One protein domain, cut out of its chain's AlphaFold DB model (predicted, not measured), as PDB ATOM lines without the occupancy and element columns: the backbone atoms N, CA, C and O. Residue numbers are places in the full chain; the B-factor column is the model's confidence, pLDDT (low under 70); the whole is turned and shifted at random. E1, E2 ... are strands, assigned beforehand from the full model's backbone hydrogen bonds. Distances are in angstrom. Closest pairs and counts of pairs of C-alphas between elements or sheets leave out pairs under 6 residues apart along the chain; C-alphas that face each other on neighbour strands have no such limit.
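AT A GLANCE: This is residues 38 to 79 and 198 to 206 of the 206 residues of an uncharacterized protein of Helicobacter fennelliae (UniProt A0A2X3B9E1). A single strongly twisted sheet of four strands, a wall with both faces bare of helices, in which E1, E2 and E3 fold back and forth side by side and the short E4 lines the far side of E3. E3, the longest strand, bends sharply at residue 70, and its last residues stay beside E2. The printed part has 51 residues with no named helix and four named strands, E1, E2, E3 and E4 along the chain; the sheet has the same order, is mixed, and the class is all strand. It is only just compact, close to loose, with a radius of gyration of the C-alphas of 11.8 A and spans of 29 by 29 by 21 A.

HOW THE PARTS SIT: E1, residues 39 to 45, and E2, residues 50 to 58, form an antiparallel hairpin at 155 degrees; N 41 and O 55 are within hydrogen-bond range at 2.8 A. E2 and E3, residues 61 to 73, form the next antiparallel hairpin, at 163 degrees, with N 54 and O 66 2.9 A apart. E1, E2 and E3 are a meander, each strand the antiparallel neighbour of the one before. E3 bends by 95 degrees at residue 70; beyond it, N 72 and O 51 are 3.0 A apart. E4, residues 198 to 202, is parallel to E3 at 13 degrees, with N 67 and O 200 3.1 A apart. The edge strands E1 and E4 are apart.

IN THESE COORDINATES: E1 begins at C-alpha 39 (104.153, 36.931, 11.347) and is 19.7 A long. E2 measures 24.5 A and E3 26.7 A, ending at C-alpha 73 (111.353, 41.368, -7.637). E4 measures 12.7 A and ends at C-alpha 202 (121.561, 37.658, 4.216).

THE WHOLE: The C-alphas of Asn 59 and Lys 206, the two farthest apart, are 31.9 A apart. Residues 80 to 197 are not printed, and C-alphas 79 and 198 are 31.9 A apart across this cut. The links E1 to E2 and E2 to E3 are tight. The model's pLDDT is under 70 at residues 76 to 79, 198 and 203 to 206.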
ATOM      1  N   ALA A  38     105.197  33.229  14.295       86.12
ATOM      2  CA  ALA A  38     105.695  34.549  13.925       86.12
ATOM      3  C   ALA A  38     105.150  35.032  12.570       86.12
ATOM      4  O   ALA A  38     105.279  34.355  11.550       86.12
ATOM      5  N   ASP A  39     104.612  36.251  12.556       86.81
ATOM      6  CA  ASP A  39     104.153  36.931  11.347       86.81
ATOM      7  C   ASP A  39     105.352  37.465  10.553       86.81
ATOM      8  O   ASP A  39     106.236  38.132  11.101       86.81
ATOM      9  N   VAL A  40     105.363  37.224   9.243       90.25
ATOM     10  CA  VAL A  40     106.385  37.731   8.320       90.25
ATOM     11  C   VAL A  40     105.793  38.866   7.490       90.25
ATOM     12  O   VAL A  40     104.752  38.706   6.859       90.25
ATOM     13  N   VAL A  41     106.476  40.010   7.468       90.62
ATOM     14  CA  VAL A  41     106.084  41.206   6.712       90.62
ATOM     15  C   VAL A  41     107.213  41.601   5.766       90.62
ATOM     16  O   VAL A  41     108.357  41.774   6.189       90.62
ATOM     17  N   GLU A  42     106.902  41.770   4.486       91.44
ATOM     18  CA  GLU A  42     107.870  42.192   3.473       91.44
ATOM     19  C   GLU A  42     108.189  43.690   3.574       91.44
ATOM     20  O   GLU A  42     107.317  44.522   3.827       91.44
ATOM     21  N   ILE A  43     109.450  44.051   3.345       90.56
ATOM     22  CA  ILE A  43     109.886  45.442   3.214       90.56
ATOM     23  C   ILE A  43     110.023  45.734   1.719       90.56
ATOM     24  O   ILE A  43     110.999  45.316   1.098       90.56
ATOM     25  N   VAL A  44     109.055  46.447   1.142       92.25
ATOM     26  CA  VAL A  44     108.979  46.707  -0.305       92.25
ATOM     27  C   VAL A  44     109.422  48.133  -0.644       92.25
ATOM     28  O   VAL A  44     108.927  49.110  -0.082       92.25
ATOM     29  N   ASP A  45     110.330  48.263  -1.610       89.25
ATOM     30  CA  ASP A  45     110.620  49.510  -2.314       89.25
ATOM     31  C   ASP A  45     109.736  49.612  -3.565       89.25
ATOM     32  O   ASP A  45     110.083  49.151  -4.657       89.25
ATOM     33  N   TYR A  46     108.579  50.254  -3.398       88.00
ATOM     34  CA  TYR A  46     107.594  50.456  -4.462       88.00
ATOM     35  C   TYR A  46     108.109  51.277  -5.656       88.00
ATOM     36  O   TYR A  46     107.523  51.188  -6.730       88.00
ATOM     37  N   LYS A  47     109.193  52.060  -5.521       90.31
ATOM     38  CA  LYS A  47     109.750  52.818  -6.661       90.31
ATOM     39  C   LYS A  47     110.520  51.923  -7.623       90.31
ATOM     40  O   LYS A  47     110.591  52.229  -8.808       90.31
ATOM     41  N   ARG A  48     111.127  50.855  -7.101       87.38
ATOM     42  CA  ARG A  48     111.880  49.866  -7.886       87.38
ATOM     43  C   ARG A  48     111.098  48.573  -8.120       87.38
ATOM     44  O   ARG A  48     111.540  47.752  -8.911       87.38
ATOM     45  N   ASN A  49     109.954  48.408  -7.452       88.31
ATOM     46  CA  ASN A  49     109.185  47.167  -7.400       88.31
ATOM     47  C   ASN A  49     110.040  45.987  -6.885       88.31
ATOM     48  O   ASN A  49     110.059  44.907  -7.473       88.31
ATOM     49  N   LEU A  50     110.782  46.225  -5.793       90.62
ATOM     50  CA  LEU A  50     111.720  45.268  -5.189       90.62
ATOM     51  C   LEU A  50     111.445  45.067  -3.691       90.62
ATOM     52  O   LEU A  50     111.279  46.038  -2.956       90.62
ATOM     53  N   ILE A  51     111.487  43.826  -3.216       90.88
ATOM     54  CA  ILE A  51     111.549  43.455  -1.800       90.88
ATOM     55  C   ILE A  51     113.004  43.603  -1.338       90.88
ATOM     56  O   ILE A  51     113.896  42.935  -1.852       90.88
ATOM     57  N   ILE A  52     113.254  44.475  -0.361       92.56
ATOM     58  CA  ILE A  52     114.595  44.780   0.177       92.56
ATOM     59  C   ILE A  52     114.881  44.092   1.527       92.56
ATOM     60  O   ILE A  52     115.957  44.256   2.105       92.56
ATOM     61  N   GLY A  53     113.918  43.349   2.073       92.00
ATOM     62  CA  GLY A  53     114.048  42.706   3.378       92.00
ATOM     63  C   GLY A  53     112.731  42.196   3.944       92.00
ATOM     64  O   GLY A  53     111.680  42.319   3.318       92.00
ATOM     65  N   TYR A  54     112.797  41.682   5.170       91.75
ATOM     66  CA  TYR A  54     111.652  41.169   5.921       91.75
ATOM     67  C   TYR A  54     111.688  41.664   7.373       91.75
ATOM     68  O   TYR A  54     112.753  41.770   7.993       91.75
ATOM     69  N   MET A  55     110.521  41.940   7.943       91.94
ATOM     70  CA  MET A  55     110.314  42.138   9.375       91.94
ATOM     71  C   MET A  55     109.533  40.953   9.928       91.94
ATOM     72  O   MET A  55     108.542  40.538   9.339       91.94
ATOM     73  N   ILE A  56     109.983  40.410  11.054       91.25
ATOM     74  CA  ILE A  56     109.384  39.229  11.674       91.25
ATOM     75  C   ILE A  56     108.850  39.638  13.040       91.25
ATOM     76  O   ILE A  56     109.614  40.090  13.904       91.25
ATOM     77  N   PHE A  57     107.549  39.481  13.228       88.56
ATOM     78  CA  PHE A  57     106.833  39.831  14.444       88.56
ATOM     79  C   PHE A  57     106.390  38.573  15.182       88.56
ATOM     80  O   PHE A  57     106.127  37.546  14.578       88.56
ATOM     81  N   ARG A  58     106.286  38.650  16.505       88.31
ATOM     82  CA  ARG A  58     105.681  37.608  17.338       88.31
ATOM     83  C   ARG A  58     104.891  38.293  18.440       88.31
ATOM     84  O   ARG A  58     105.440  39.167  19.111       88.31
ATOM     85  N   ASN A  59     103.619  37.942  18.626       88.25
ATOM     86  CA  ASN A  59     102.726  38.621  19.579       88.25
ATOM     87  C   ASN A  59     102.724  40.160  19.395       88.25
ATOM     88  O   ASN A  59     102.977  40.908  20.341       88.25
ATOM     89  N   ALA A  60     102.517  40.620  18.152       85.50
ATOM     90  CA  ALA A  60     102.542  42.032  17.732       85.50
ATOM     91  C   ALA A  60     103.857  42.803  18.008       85.50
ATOM     92  O   ALA A  60     103.879  44.036  18.009       85.50
ATOM     93  N   LYS A  61     104.973  42.101  18.239       85.50
ATOM     94  CA  LYS A  61     106.274  42.696  18.581       85.50
ATOM     95  C   LYS A  61     107.357  42.273  17.595       85.50
ATOM     96  O   LYS A  61     107.516  41.086  17.339       85.50
ATOM     97  N   LEU A  62     108.127  43.232  17.080       87.06
ATOM     98  CA  LEU A  62     109.236  42.978  16.155       87.06
ATOM     99  C   LEU A  62     110.361  42.209  16.869       87.06
ATOM    100  O   LEU A  62     110.965  42.740  17.800       87.06
ATOM    101  N   ILE A  63     110.647  40.981  16.428       88.56
ATOM    102  CA  ILE A  63     111.703  40.125  17.001       88.56
ATOM    103  C   ILE A  63     112.971  40.083  16.141       88.56
ATOM    104  O   ILE A  63     114.082  40.028  16.671       88.56
ATOM    105  N   LYS A  64     112.831  40.142  14.813       87.56
ATOM    106  CA  LYS A  64     113.955  40.051  13.872       87.56
ATOM    107  C   LYS A  64     113.697  40.940  12.660       87.56
ATOM    108  O   LYS A  64     112.581  40.987  12.145       87.56
ATOM    109  N   LYS A  65     114.737  41.629  12.194       90.50
ATOM    110  CA  LYS A  65     114.737  42.351  10.917       90.50
ATOM    111  C   LYS A  65     115.820  41.763  10.021       90.50
ATOM    112  O   LYS A  65     116.978  41.655  10.427       90.50
ATOM    113  N   ILE A  66     115.425  41.393   8.813       89.12
ATOM    114  CA  ILE A  66     116.298  40.863   7.774       89.12
ATOM    115  C   ILE A  66     116.415  41.921   6.687       89.12
ATOM    116  O   ILE A  66     115.400  42.397   6.181       89.12
ATOM    117  N   THR A  67     117.642  42.279   6.327       89.50
ATOM    118  CA  THR A  67     117.921  43.062   5.119       89.50
ATOM    119  C   THR A  67     118.492  42.107   4.079       89.50
ATOM    120  O   THR A  67     119.426  41.364   4.383       89.50
ATOM    121  N   LEU A  68     117.938  42.109   2.870       86.69
ATOM    122  CA  LEU A  68     118.521  41.360   1.762       86.69
ATOM    123  C   LEU A  68     119.669  42.177   1.173       86.69
ATOM    124  O   LEU A  68     119.526  43.384   0.963       86.69
ATOM    125  N   LYS A  69     120.809  41.530   0.919       84.50
ATOM    126  CA  LYS A  69     121.903  42.150   0.157       84.50
ATOM    127  C   LYS A  69     121.483  42.371  -1.298       84.50
ATOM    128  O   LYS A  69     121.777  43.423  -1.860       84.50
ATOM    129  N   GLU A  70     120.739  41.417  -1.853       85.06
ATOM    130  CA  GLU A  70     120.200  41.461  -3.210       85.06
ATOM    131  C   GLU A  70     118.666  41.538  -3.159       85.06
ATOM    132  O   GLU A  70     118.018  40.616  -2.660       85.06
ATOM    133  N   PRO A  71     118.049  42.653  -3.590       84.94
ATOM    134  CA  PRO A  71     116.597  42.786  -3.557       84.94
ATOM    135  C   PRO A  71     115.894  41.871  -4.567       84.94
ATOM    136  O   PRO A  71     116.315  41.760  -5.715       84.94
ATOM    137  N   ILE A  72     114.764  41.295  -4.162       85.44
ATOM    138  CA  ILE A  72     113.965  40.361  -4.975       85.44
ATOM    139  C   ILE A  72     112.860  41.132  -5.706       85.44
ATOM    140  O   ILE A  72     112.305  42.075  -5.150       85.44
ATOM    141  N   THR A  73     112.488  40.747  -6.928       85.81
ATOM    142  CA  THR A  73     111.353  41.368  -7.637       85.81
ATOM    143  C   THR A  73     110.044  41.184  -6.866       85.81
ATOM    144  O   THR A  73     109.652  40.061  -6.562       85.81
ATOM    145  N   PHE A  74     109.338  42.280  -6.585       80.69
ATOM    146  CA  PHE A  74     108.035  42.242  -5.921       80.69
ATOM    147  C   PHE A  74     106.961  41.727  -6.889       80.69
ATOM    148  O   PHE A  74     106.503  42.448  -7.781       80.69
ATOM    149  N   SER A  75     106.542  40.475  -6.716       70.44
ATOM    150  CA  SER A  75     105.398  39.912  -7.430       70.44
ATOM    151  C   SER A  75     104.105  40.282  -6.707       70.44
ATOM    152  O   SER A  75     103.679  39.595  -5.779       70.44
ATOM    153  N   ALA A  76     103.458  41.356  -7.158       61.91
ATOM    154  CA  ALA A  76     102.091  41.674  -6.767       61.91
ATOM    155  C   ALA A  76     101.121  40.633  -7.360       61.91
ATOM    156  O   ALA A  76     100.468  40.882  -8.374       61.91
ATOM    157  N   SER A  77     101.031  39.458  -6.731       55.72
ATOM    158  CA  SER A  77      99.971  38.487  -6.998       55.72
ATOM    159  C   SER A  77      98.646  39.125  -6.606       55.72
ATOM    160  O   SER A  77      98.274  39.148  -5.434       55.72
ATOM    161  N   ALA A  78      97.966  39.712  -7.589       44.47
ATOM    162  CA  ALA A  78      96.688  40.365  -7.389       44.47
ATOM    163  C   ALA A  78      95.678  39.339  -6.867       44.47
ATOM    164  O   ALA A  78      95.239  38.460  -7.607       44.47
ATOM    165  N   THR A  79      95.287  39.466  -5.599       43.06
ATOM    166  CA  THR A  79      94.229  38.655  -4.991       43.06
ATOM    167  C   THR A  79      92.861  39.108  -5.506       43.06
ATOM    168  O   THR A  79      92.027  39.622  -4.761       43.06
ATOM    169  N   GLN A 198     117.124  41.264  16.878       69.31
ATOM    170  CA  GLN A 198     118.150  40.666  16.022       69.31
ATOM    171  C   GLN A 198     118.066  41.238  14.601       69.31
ATOM    172  O   GLN A 198     117.109  40.989  13.866       69.31
ATOM    173  N   THR A 199     119.094  41.976  14.190       75.00
ATOM    174  CA  THR A 199     119.315  42.364  12.789       75.00
ATOM    175  C   THR A 199     120.274  41.389  12.118       75.00
ATOM    176  O   THR A 199     121.368  41.162  12.636       75.00
ATOM    177  N   ARG A 200     119.901  40.840  10.956       72.75
ATOM    178  CA  ARG A 200     120.808  40.048  10.104       72.75
ATOM    179  C   ARG A 200     120.714  40.519   8.653       72.75
ATOM    180  O   ARG A 200     119.619  40.789   8.166       72.75
ATOM    181  N   THR A 201     121.853  40.585   7.975       76.56
ATOM    182  CA  THR A 201     121.920  40.707   6.512       76.56
ATOM    183  C   THR A 201     122.145  39.316   5.941       76.56
ATOM    184  O   THR A 201     122.889  38.540   6.542       76.56
ATOM    185  N   ILE A 202     121.468  38.982   4.843       76.56
ATOM    186  CA  ILE A 202     121.561  37.658   4.216       76.56
ATOM    187  C   ILE A 202     121.802  37.831   2.713       76.56
ATOM    188  O   ILE A 202     121.145  38.648   2.057       76.56
ATOM    189  N   ASP A 203     122.755  37.056   2.204       66.88
ATOM    190  CA  ASP A 203     123.116  36.956   0.792       66.88
ATOM    191  C   ASP A 203     122.190  35.925   0.135       66.88
ATOM    192  O   ASP A 203     121.926  34.870   0.713       66.88
ATOM    193  N   THR A 204     121.638  36.260  -1.030       57.62
ATOM    194  CA  THR A 204     120.521  35.518  -1.650       57.62
ATOM    195  C   THR A 204     120.974  34.572  -2.771       57.62
ATOM    196  O   THR A 204     120.140  33.931  -3.398       57.62
ATOM    197  N   ASP A 205     122.287  34.452  -2.992       47.44
ATOM    198  CA  ASP A 205     122.897  33.584  -4.001       47.44
ATOM    199  C   ASP A 205     122.764  32.090  -3.647       47.44
ATOM    200  O   ASP A 205     123.577  31.559  -2.880       47.44
ATOM    201  N   LYS A 206     121.773  31.403  -4.234       42.59
ATOM    202  CA  LYS A 206     121.788  29.952  -4.507       42.59
ATOM    203  C   LYS A 206     120.737  29.534  -5.533       42.59
ATOM    204  O   LYS A 206     119.582  29.980  -5.389       42.59
TER     205      LYS A 206